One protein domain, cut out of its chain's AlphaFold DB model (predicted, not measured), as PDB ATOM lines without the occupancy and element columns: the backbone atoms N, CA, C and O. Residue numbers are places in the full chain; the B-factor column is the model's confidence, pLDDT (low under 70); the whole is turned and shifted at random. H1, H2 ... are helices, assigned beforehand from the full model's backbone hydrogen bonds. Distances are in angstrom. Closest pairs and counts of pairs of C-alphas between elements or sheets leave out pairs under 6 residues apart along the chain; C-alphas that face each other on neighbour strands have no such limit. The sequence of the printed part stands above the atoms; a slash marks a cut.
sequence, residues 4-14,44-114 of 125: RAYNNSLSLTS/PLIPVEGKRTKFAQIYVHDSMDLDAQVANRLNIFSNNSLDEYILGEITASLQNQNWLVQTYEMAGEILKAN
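This is residues 4 to 14 and 44 to 114 of the 125 residues of an uncharacterized protein of Choiromyces venosus 120613-1 (UniProt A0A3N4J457). Two long helices, H4 and H5, meet near their ends in an L, and two shorter helices fill the inside of that corner, H3 packed on H4 and H2 packed on H5. The short helix H1 lies to one side of the L, near H3 and H4, and residues 44 to 56, with no named element, make a loop whose C-alphas lie 6 to 17 A from the mean of all C-alphas. The printed part has 82 residues with five named helices, H1 to H5 in that order along the chain, and no named strand; the class is all helix. It is compact, with a radius of gyration of the C-alphas of 12.1 A and spans of 37 by 30 by 22 A.

Begin with the longest helix, H5, residues 99 to 113: find C-alpha 99 at (253.802, 193.105, 197.132), from where it runs 21.0 A to C-alpha 113 at (238.008, 187.562, 184.418). Just before it, H4 takes residues 84 to 97 and measures 19.9 A. Further back are H3, residues 66 to 74, 12.3 A long, and H2, residues 57 to 61, 5.9 A long. H1 takes residues 4 to 9 and is 8.5 A long; look for its first C-alpha at (248.189, 212.584, 207.188).

Start at Gln 95 and Val 101, the closest C-alphas of H4 and H5, 5.8 A apart: these helices touch only at the corner by their link, residues 94 to 96 of H4 and 101 to 102 of H5, and stand about perpendicular at 90 degrees. H5 also touches H2, and there the C-alphas of Val 60 and Gly 108 come closest, at 4.0 A. H2 and H3 only just touch, with 3 pairs of C-alphas within 8 A, the closest being Ile 58 and Gln 69 at 6.2 A. H3 touches H4 at Val 70 and Gly 88, whose C-alphas are the closest at 6.1 A, with a steep tilt of 52 degrees, opposite ways. H1 is close to H3 but not clearly touching, with the C-alphas of Ser 9 and Arg 73 closest at 6.0 A. It is likewise close to H4 but not clearly touching, with Tyr 6 and Leu 87 closest at 7.4 A between C-alphas. H3 and H5 are apart, as are H2 and H4. In H1, H2, H3, H4 and H5 every O i to N i+4 pair is within hydrogen-bond range.

Look to Asn 79 and Asn 114 for the two C-alphas farthest apart, 37.3 A. Residues 15 to 43 are not printed, and C-alphas 14 and 44 are 12.0 A apart across that cut, which lies in the link from H1 to H2. Of the links that are printed whole, H2 to H3 and H4 to H5 are tight and H3 to H4 is short. The mean pLDDT of the printed part is 88.1, and you will find the values under 70 at residues 78 to 80.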
ATOM      1  N   ARG A   4     249.317 213.389 206.701       81.56
ATOM      2  CA  ARG A   4     248.189 212.584 207.188       81.56
ATOM      3  C   ARG A   4     247.146 212.293 206.109       81.56
ATOM      4  O   ARG A   4     246.589 211.204 206.112       81.56
ATOM      5  N   ALA A   5     246.872 213.241 205.211       84.50
ATOM      6  CA  ALA A   5     245.915 213.027 204.128       84.50
ATOM      7  C   ALA A   5     246.420 211.944 203.163       84.50
ATOM      8  O   ALA A   5     245.667 211.029 202.849       84.50
ATOM      9  N   TYR A   6     247.706 211.988 202.793       88.81
ATOM     10  CA  TYR A   6     248.340 210.956 201.963       88.81
ATOM     11  C   TYR A   6     248.359 209.588 202.647       88.81
ATOM     12  O   TYR A   6     247.939 208.597 202.058       88.81
ATOM     13  N   ASN A   7     248.767 209.521 203.918       87.06
ATOM     14  CA  ASN A   7     248.773 208.251 204.652       87.06
ATOM     15  C   ASN A   7     247.367 207.643 204.753       87.06
ATOM     16  O   ASN A   7     247.200 206.433 204.625       87.06
ATOM     17  N   ASN A   8     246.344 208.478 204.952       84.56
ATOM     18  CA  ASN A   8     244.961 208.017 205.000       84.56
ATOM     19  C   ASN A   8     244.439 207.581 203.623       84.56
ATOM     20  O   ASN A   8     243.692 206.607 203.557       84.56
ATOM     21  N   SER A   9     244.808 208.270 202.538       88.00
ATOM     22  CA  SER A   9     244.350 207.937 201.180       88.00
ATOM     23  C   SER A   9     244.974 206.652 200.632       88.00
ATOM     24  O   SER A   9     244.339 205.941 199.851       88.00
ATOM     25  N   LEU A  10     246.200 206.345 201.060       89.62
ATOM     26  CA  LEU A  10     246.984 205.191 200.617       89.62
ATOM     27  C   LEU A  10     246.921 204.001 201.587       89.62
ATOM     28  O   LEU A  10     247.533 202.967 201.332       89.62
ATOM     29  N   SER A  11     246.191 204.119 202.700       88.38
ATOM     30  CA  SER A  11     246.054 203.016 203.653       88.38
ATOM     31  C   SER A  11     245.347 201.813 203.020       88.38
ATOM     32  O   SER A  11     244.310 201.954 202.374       88.38
ATOM     33  N   LEU A  12     245.864 200.607 203.267       85.38
ATOM     34  CA  LEU A  12     245.277 199.349 202.786       85.38
ATOM     35  C   LEU A  12     244.163 198.816 203.689       85.38
ATOM     36  O   LEU A  12     243.341 198.018 203.242       85.38
ATOM     37  N   THR A  13     244.099 199.268 204.941       80.12
ATOM     38  CA  THR A  13     243.100 198.808 205.913       80.12
ATOM     39  C   THR A  13     242.689 199.922 206.865       80.12
ATOM     40  O   THR A  13     243.481 200.806 207.193       80.12
ATOM     41  N   SER A  14     241.464 199.837 207.375       73.88
ATOM     42  CA  SER A  14     241.064 200.589 208.562       73.88
ATOM     43  C   SER A  14     241.643 199.938 209.822       73.88
ATOM     44  O   SER A  14     241.770 198.717 209.896       73.88
ATOM     45  N   PRO A  44     235.121 193.554 202.957       76.38
ATOM     46  CA  PRO A  44     235.060 192.724 201.754       76.38
ATOM     47  C   PRO A  44     235.847 193.327 200.587       76.38
ATOM     48  O   PRO A  44     235.744 194.526 200.337       76.38
ATOM     49  N   LEU A  45     236.631 192.511 199.879       77.94
ATOM     50  CA  LEU A  45     237.469 192.976 198.762       77.94
ATOM     51  C   LEU A  45     236.646 193.611 197.642       77.94
ATOM     52  O   LEU A  45     237.099 194.550 196.991       77.94
ATOM     53  N   ILE A  46     235.427 193.112 197.465       80.88
ATOM     54  CA  ILE A  46     234.463 193.637 196.513       80.88
ATOM     55  C   ILE A  46     233.672 194.751 197.210       80.88
ATOM     56  O   ILE A  46     233.095 194.519 198.283       80.88
ATOM     57  N   PRO A  47     233.642 195.972 196.652       77.81
ATOM     58  CA  PRO A  47     232.783 197.025 197.169       77.81
ATOM     59  C   PRO A  47     231.317 196.599 197.085       77.81
ATOM     60  O   PRO A  47     230.879 195.975 196.125       77.81
ATOM     61  N   VAL A  48     230.536 196.974 198.096       79.31
ATOM     62  CA  VAL A  48     229.077 196.835 198.023       79.31
ATOM     63  C   VAL A  48     228.571 197.727 196.894       79.31
ATOM     64  O   VAL A  48     228.967 198.890 196.820       79.31
ATOM     65  N   GLU A  49     227.681 197.204 196.057       77.31
ATOM     66  CA  GLU A  49     227.117 197.946 194.932       77.31
ATOM     67  C   GLU A  49     226.529 199.299 195.376       77.31
ATOM     68  O   GLU A  49     225.889 199.420 196.426       77.31
ATOM     69  N   GLY A  50     226.830 200.354 194.616       76.31
ATOM     70  CA  GLY A  50     226.448 201.731 194.941       76.31
ATOM     71  C   GLY A  50     227.218 202.368 196.107       76.31
ATOM     72  O   GLY A  50     227.031 203.556 196.380       76.31
ATOM     73  N   LYS A  51     228.107 201.634 196.793       80.94
ATOM     74  CA  LYS A  51     229.036 202.211 197.771       80.94
ATOM     75  C   LYS A  51     230.387 202.487 197.136       80.94
ATOM     76  O   LYS A  51     230.897 201.751 196.303       80.94
ATOM     77  N   ARG A  52     231.003 203.554 197.623       81.25
ATOM     78  CA  ARG A  52     232.362 203.927 197.259       81.25
ATOM     79  C   ARG A  52     233.377 202.876 197.724       81.25
ATOM     80  O   ARG A  52     233.337 202.483 198.893       81.25
ATOM     81  N   THR A  53     234.324 202.529 196.856       86.38
ATOM     82  CA  THR A  53     235.509 201.732 197.199       86.38
ATOM     83  C   THR A  53     236.410 202.465 198.194       86.38
ATOM     84  O   THR A  53     236.558 203.689 198.163       86.38
ATOM     85  N   LYS A  54     236.988 201.717 199.137       85.06
ATOM     86  CA  LYS A  54     237.886 202.243 200.172       85.06
ATOM     87  C   LYS A  54     239.059 201.299 200.403       85.06
ATOM     88  O   LYS A  54     238.912 200.084 200.301       85.06
ATOM     89  N   PHE A  55     240.189 201.860 200.825       88.00
ATOM     90  CA  PHE A  55     241.372 201.094 201.217       88.00
ATOM     91  C   PHE A  55     241.817 200.109 200.115       88.00
ATOM     92  O   PHE A  55     241.873 200.492 198.946       88.00
ATOM     93  N   ALA A  56     242.086 198.842 200.457       89.06
ATOM     94  CA  ALA A  56     242.461 197.794 199.508       89.06
ATOM     95  C   ALA A  56     241.454 197.574 198.360       89.06
ATOM     96  O   ALA A  56     241.868 197.167 197.279       89.06
ATOM     97  N   GLN A  57     240.164 197.893 198.541       90.50
ATOM     98  CA  GLN A  57     239.156 197.742 197.479       90.50
ATOM     99  C   GLN A  57     239.476 198.589 196.244       90.50
ATOM    100  O   GLN A  57     239.057 198.237 195.151       90.50
ATOM    101  N   ILE A  58     240.206 199.700 196.408       92.12
ATOM    102  CA  ILE A  58     240.616 200.557 195.288       92.12
ATOM    103  C   ILE A  58     241.536 199.777 194.341       92.12
ATOM    104  O   ILE A  58     241.327 199.804 193.138       92.12
ATOM    105  N   TYR A  59     242.483 199.006 194.880       92.75
ATOM    106  CA  TYR A  59     243.393 198.180 194.079       92.75
ATOM    107  C   TYR A  59     242.708 196.961 193.445       92.75
ATOM    108  O   TYR A  59     243.196 196.438 192.455       92.75
ATOM    109  N   VAL A  60     241.583 196.504 193.999       91.56
ATOM    110  CA  VAL A  60     240.802 195.391 193.433       91.56
ATOM    111  C   VAL A  60     239.867 195.890 192.329       91.56
ATOM    112  O   VAL A  60     239.831 195.327 191.240       91.56
ATOM    113  N   HIS A  61     239.109 196.953 192.608       91.12
ATOM    114  CA  HIS A  61     238.123 197.518 191.688       91.12
ATOM    115  C   HIS A  61     238.796 198.204 190.494       91.12
ATOM    116  O   HIS A  61     238.502 197.880 189.346       91.12
ATOM    117  N   ASP A  62     239.758 199.087 190.771       92.19
ATOM    118  CA  ASP A  62     240.520 199.854 189.779       92.19
ATOM    119  C   ASP A  62     241.877 199.164 189.515       92.19
ATOM    120  O   ASP A  62     242.934 199.794 189.450       92.19
ATOM    121  N   SER A  63     241.866 197.827 189.449       91.25
ATOM    122  CA  SER A  63     243.086 197.021 189.315       91.25
ATOM    123  C   SER A  63     243.892 197.412 188.075       91.25
ATOM    124  O   SER A  63     243.321 197.517 186.985       91.25
ATOM    125  N   MET A  64     245.197 197.632 188.278       92.19
ATOM    126  CA  MET A  64     246.193 198.079 187.293       92.19
ATOM    127  C   MET A  64     245.899 199.433 186.617       92.19
ATOM    128  O   MET A  64     246.683 199.878 185.781       92.19
ATOM    129  N   ASP A  65     244.819 200.122 186.994       95.56
ATOM    130  CA  ASP A  65     244.427 201.421 186.446       95.56
ATOM    131  C   ASP A  65     244.878 202.549 187.385       95.56
ATOM    132  O   ASP A  65     244.186 202.930 188.333       95.56
ATOM    133  N   LEU A  66     246.087 203.063 187.143       94.81
ATOM    134  CA  LEU A  66     246.677 204.137 187.946       94.81
ATOM    135  C   LEU A  66     245.782 205.387 187.986       94.81
ATOM    136  O   LEU A  66     245.570 205.952 189.063       94.81
ATOM    137  N   ASP A  67     245.236 205.796 186.842       95.44
ATOM    138  CA  ASP A  67     244.460 207.031 186.718       95.44
ATOM    139  C   ASP A  67     243.126 206.918 187.464       95.44
ATOM    140  O   ASP A  67     242.762 207.815 188.234       95.44
ATOM    141  N   ALA A  68     242.422 205.788 187.326       93.31
ATOM    142  CA  ALA A  68     241.188 205.534 188.065       93.31
ATOM    143  C   ALA A  68     241.432 205.498 189.580       93.31
ATOM    144  O   ALA A  68     240.687 206.121 190.344       93.31
ATOM    145  N   GLN A  69     242.514 204.854 190.030       93.62
ATOM    146  CA  GLN A  69     242.879 204.813 191.445       93.62
ATOM    147  C   GLN A  69     243.185 206.207 192.017       93.62
ATOM    148  O   GLN A  69     242.763 206.534 193.135       93.62
ATOM    149  N   VAL A  70     243.916 207.040 191.270       93.81
ATOM    150  CA  VAL A  70     244.230 208.424 191.656       93.81
ATOM    151  C   VAL A  70     242.956 209.264 191.703       93.81
ATOM    152  O   VAL A  70     242.677 209.883 192.735       93.81
ATOM    153  N   ALA A  71     242.128 209.220 190.657       92.00
ATOM    154  CA  ALA A  71     240.858 209.940 190.595       92.00
ATOM    155  C   ALA A  71     239.923 209.545 191.749       92.00
ATOM    156  O   ALA A  71     239.295 210.395 192.390       92.00
ATOM    157  N   ASN A  72     239.868 208.253 192.079       90.19
ATOM    158  CA  ASN A  72     239.109 207.762 193.216       90.19
ATOM    159  C   ASN A  72     239.597 208.386 194.527       90.19
ATOM    160  O   ASN A  72     238.791 208.920 195.290       90.19
ATOM    161  N   ARG A  73     240.911 208.391 194.775       89.88
ATOM    162  CA  ARG A  73     241.498 208.954 195.999       89.88
ATOM    163  C   ARG A  73     241.334 210.470 196.095       89.88
ATOM    164  O   ARG A  73     241.012 210.956 197.178       89.88
ATOM    165  N   LEU A  74     241.471 211.210 194.995       89.81
ATOM    166  CA  LEU A  74     241.225 212.659 194.966       89.81
ATOM    167  C   LEU A  74     239.788 212.988 195.370       89.81
ATOM    168  O   LEU A  74     239.554 213.831 196.233       89.81
ATOM    169  N   ASN A  75     238.825 212.226 194.854       84.31
ATOM    170  CA  ASN A  75     237.421 212.392 195.210       84.31
ATOM    171  C   ASN A  75     237.124 212.058 196.694       84.31
ATOM    172  O   ASN A  75     236.003 212.298 197.147       84.31
ATOM    173  N   ILE A  76     238.022 211.387 197.443       76.81
ATOM    174  CA  ILE A  76     237.812 211.064 198.879       76.81
ATOM    175  C   ILE A  76     237.995 212.323 199.716       76.81
ATOM    176  O   ILE A  76     237.261 212.543 200.680       76.81
ATOM    177  N   PHE A  77     238.953 213.158 199.331       70.75
ATOM    178  CA  PHE A  77     239.358 214.332 200.079       70.75
ATOM    179  C   PHE A  77     238.858 215.580 199.353       70.75
ATOM    180  O   PHE A  77     239.575 216.209 198.586       70.75
ATOM    181  N   SER A  78     237.613 215.967 199.633       62.25
ATOM    182  CA  SER A  78     236.918 217.120 199.034       62.25
ATOM    183  C   SER A  78     237.536 218.500 199.332       62.25
ATOM    184  O   SER A  78     236.966 219.522 198.973       62.25
ATOM    185  N   ASN A  79     238.690 218.558 200.000       66.81
ATOM    186  CA  ASN A  79     239.328 219.780 200.489       66.81
ATOM    187  C   ASN A  79     240.657 220.126 199.786       66.81
ATOM    188  O   ASN A  79     241.459 220.849 200.376       66.81
ATOM    189  N   ASN A  80     240.927 219.596 198.584       64.88
ATOM    190  CA  ASN A  80     242.199 219.777 197.857       64.88
ATOM    191  C   ASN A  80     243.446 219.486 198.722       64.88
ATOM    192  O   ASN A  80     244.502 220.093 198.554       64.88
ATOM    193  N   SER A  81     243.338 218.578 199.699       78.19
ATOM    194  CA  SER A  81     244.463 218.268 200.596       78.19
ATOM    195  C   SER A  81     245.521 217.358 199.965       78.19
ATOM    196  O   SER A  81     246.593 217.188 200.556       78.19
ATOM    197  N   LEU A  82     245.222 216.816 198.782       87.75
ATOM    198  CA  LEU A  82     246.083 215.963 197.977       87.75
ATOM    199  C   LEU A  82     246.412 216.670 196.661       87.75
ATOM    200  O   LEU A  82     245.518 217.104 195.942       87.75
ATOM    201  N   ASP A  83     247.701 216.762 196.368       91.56
ATOM    202  CA  ASP A  83     248.229 217.077 195.046       91.56
ATOM    203  C   ASP A  83     248.209 215.806 194.184       91.56
ATOM    204  O   ASP A  83     248.714 214.762 194.612       91.56
ATOM    205  N   GLU A  84     247.587 215.904 193.008       92.38
ATOM    206  CA  GLU A  84     247.385 214.803 192.061       92.38
ATOM    207  C   GLU A  84     248.701 214.203 191.572       92.38
ATOM    208  O   GLU A  84     248.840 212.982 191.563       92.38
ATOM    209  N   TYR A  85     249.685 215.042 191.244       93.94
ATOM    210  CA  TYR A  85     250.976 214.581 190.746       93.94
ATOM    211  C   TYR A  85     251.709 213.762 191.813       93.94
ATOM    212  O   TYR A  85     252.129 212.635 191.563       93.94
ATOM    213  N   ILE A  86     251.783 214.277 193.043       93.75
ATOM    214  CA  ILE A  86     252.422 213.556 194.157       93.75
ATOM    215  C   ILE A  86     251.677 212.253 194.469       93.75
ATOM    216  O   ILE A  86     252.295 211.231 194.768       93.75
ATOM    217  N   LEU A  87     250.345 212.275 194.424       93.50
ATOM    218  CA  LEU A  87     249.535 211.088 194.672       93.50
ATOM    219  C   LEU A  87     249.746 210.021 193.590       93.50
ATOM    220  O   LEU A  87     249.827 208.837 193.929       93.50
ATOM    221  N   GLY A  88     249.862 210.436 192.328       95.31
ATOM    222  CA  GLY A  88     250.186 209.575 191.196       95.31
ATOM    223  C   GLY A  88     251.544 208.905 191.363       95.31
ATOM    224  O   GLY A  88     251.616 207.680 191.337       95.31
ATOM    225  N   GLU A  89     252.590 209.678 191.664       97.06
ATOM    226  CA  GLU A  89     253.948 209.151 191.865       97.06
ATOM    227  C   GLU A  89     254.007 208.106 192.992       97.06
ATOM    228  O   GLU A  89     254.584 207.027 192.830       97.06
ATOM    229  N   ILE A  90     253.366 208.379 194.136       95.25
ATOM    230  CA  ILE A  90     253.344 207.422 195.250       95.25
ATOM    231  C   ILE A  90     252.518 206.181 194.885       95.25
ATOM    232  O   ILE A  90     252.915 205.063 195.217       95.25
ATOM    233  N   THR A  91     251.387 206.350 194.194       95.06
ATOM    234  CA  THR A  91     250.543 205.220 193.773       95.06
ATOM    235  C   THR A  91     251.296 204.313 192.800       95.06
ATOM    236  O   THR A  91     251.335 203.104 193.020       95.06
ATOM    237  N   ALA A  92     251.977 204.885 191.805       96.69
ATOM    238  CA  ALA A  92     252.795 204.144 190.850       96.69
ATOM    239  C   ALA A  92     253.958 203.405 191.536       96.69
ATOM    240  O   ALA A  92     254.211 202.229 191.264       96.69
ATOM    241  N   SER A  93     254.641 204.057 192.486       96.69
ATOM    242  CA  SER A  93     255.696 203.417 193.285       96.69
ATOM    243  C   SER A  93     255.160 202.221 194.079       96.69
ATOM    244  O   SER A  93     255.791 201.160 194.095       96.69
ATOM    245  N   LEU A  94     253.973 202.348 194.681       95.31
ATOM    246  CA  LEU A  94     253.324 201.251 195.395       95.31
ATOM    247  C   LEU A  94     252.942 200.097 194.460       95.31
ATOM    248  O   LEU A  94     253.224 198.955 194.806       95.31
ATOM    249  N   GLN A  95     252.371 200.360 193.284       94.31
ATOM    250  CA  GLN A  95     252.062 199.309 192.303       94.31
ATOM    251  C   GLN A  95     253.319 198.540 191.878       94.31
ATOM    252  O   GLN A  95     253.330 197.310 191.807       94.31
ATOM    253  N   ASN A  96     254.426 199.253 191.673       95.00
ATOM    254  CA  ASN A  96     255.668 198.642 191.215       95.00
ATOM    255  C   ASN A  96     256.414 197.848 192.306       95.00
ATOM    256  O   ASN A  96     257.090 196.868 192.000       95.00
ATOM    257  N   GLN A  97     256.334 198.263 193.574       95.69
ATOM    258  CA  GLN A  97     257.233 197.753 194.624       95.69
ATOM    259  C   GLN A  97     256.521 197.068 195.792       95.69
ATOM    260  O   GLN A  97     257.142 196.288 196.516       95.69
ATOM    261  N   ASN A  98     255.245 197.368 196.030       94.19
ATOM    262  CA  ASN A  98     254.528 196.863 197.190       94.19
ATOM    263  C   ASN A  98     253.817 195.549 196.849       94.19
ATOM    264  O   ASN A  98     252.790 195.529 196.174       94.19
ATOM    265  N   TRP A  99     254.341 194.444 197.379       94.12
ATOM    266  CA  TRP A  99     253.802 193.105 197.132       94.12
ATOM    267  C   TRP A  99     252.333 192.943 197.563       94.12
ATOM    268  O   TRP A  99     251.603 192.170 196.946       94.12
ATOM    269  N   LEU A 100     251.868 193.673 198.588       91.31
ATOM    270  CA  LEU A 100     250.459 193.645 198.995       91.31
ATOM    271  C   LEU A 100     249.578 194.285 197.928       91.31
ATOM    272  O   LEU A 100     248.547 193.722 197.577       91.31
ATOM    273  N   VAL A 101     249.993 195.438 197.397       93.19
ATOM    274  CA  VAL A 101     249.278 196.115 196.306       93.19
ATOM    275  C   VAL A 101     249.191 195.204 195.090       93.19
ATOM    276  O   VAL A 101     248.093 194.951 194.610       93.19
ATOM    277  N   GLN A 102     250.310 194.610 194.682       94.69
ATOM    278  CA  GLN A 102     250.350 193.658 193.567       94.69
ATOM    279  C   GLN A 102     249.435 192.450 193.796       94.69
ATOM    280  O   GLN A 102     248.781 191.970 192.873       94.69
ATOM    281  N   THR A 103     249.352 191.973 195.038       92.25
ATOM    282  CA  THR A 103     248.455 190.874 195.413       92.25
ATOM    283  C   THR A 103     246.981 191.275 195.267       92.25
ATOM    284  O   THR A 103     246.181 190.486 194.766       92.25
ATOM    285  N   TYR A 104     246.609 192.493 195.674       92.19
ATOM    286  CA  TYR A 104     245.245 193.001 195.507       92.19
ATOM    287  C   TYR A 104     244.885 193.258 194.041       92.19
ATOM    288  O   TYR A 104     243.777 192.915 193.637       92.19
ATOM    289  N   GLU A 105     245.807 193.796 193.241       94.12
ATOM    290  CA  GLU A 105     245.598 193.987 191.800       94.12
ATOM    291  C   GLU A 105     245.431 192.643 191.088       94.12
ATOM    292  O   GLU A 105     244.477 192.446 190.345       94.12
ATOM    293  N   MET A 106     246.262 191.649 191.411       92.56
ATOM    294  CA  MET A 106     246.087 190.295 190.880       92.56
ATOM    295  C   MET A 106     244.708 189.718 191.230       92.56
ATOM    296  O   MET A 106     244.041 189.143 190.373       92.56
ATOM    297  N   ALA A 107     244.250 189.893 192.472       90.56
ATOM    298  CA  ALA A 107     242.905 189.476 192.861       90.56
ATOM    299  C   ALA A 107     241.819 190.216 192.059       90.56
ATOM    300  O   ALA A 107     240.836 189.596 191.659       90.56
ATOM    301  N   GLY A 108     242.009 191.512 191.794       91.56
ATOM    302  CA  GLY A 108     241.137 192.313 190.936       91.56
ATOM    303  C   GLY A 108     241.062 191.785 189.506       91.56
ATOM    304  O   GLY A 108     239.965 191.590 188.991       91.56
ATOM    305  N   GLU A 109     242.197 191.470 188.883       93.44
ATOM    306  CA  GLU A 109     242.222 190.892 187.533       93.44
ATOM    307  C   GLU A 109     241.549 189.513 187.470       93.44
ATOM    308  O   GLU A 109     240.780 189.247 186.543       93.44
ATOM    309  N   ILE A 110     241.758 188.650 188.472       90.56
ATOM    310  CA  ILE A 110     241.089 187.339 188.520       90.56
ATOM    311  C   ILE A 110     239.569 187.510 188.671       90.56
ATOM    312  O   ILE A 110     238.824 186.802 187.992       90.56
ATOM    313  N   LEU A 111     239.105 188.462 189.493       89.81
ATOM    314  CA  LEU A 111     237.676 188.784 189.636       89.81
ATOM    315  C   LEU A 111     237.079 189.350 188.347       89.81
ATOM    316  O   LEU A 111     235.982 188.956 187.965       89.81
ATOM    317  N   LYS A 112     237.786 190.254 187.655       88.88
ATOM    318  CA  LYS A 112     237.334 190.802 186.365       88.88
ATOM    319  C   LYS A 112     237.177 189.696 185.316       88.88
ATOM    320  O   LYS A 112     236.239 189.740 184.526       88.88
ATOM    321  N   ALA A 113     238.076 188.711 185.318       89.94
ATOM    322  CA  ALA A 113     238.008 187.562 184.418       89.94
ATOM    323  C   ALA A 113     236.932 186.534 184.823       89.94
ATOM    324  O   ALA A 113     236.344 185.906 183.946       89.94
ATOM    325  N   ASN A 114     236.664 186.372 186.126       89.38
ATOM    326  CA  ASN A 114     235.751 185.363 186.680       89.38
ATOM    327  C   ASN A 114     234.818 185.975 187.746       89.38
ATOM    328  O   ASN A 114     234.961 185.687 188.935       89.38
TER     329      ASN A 114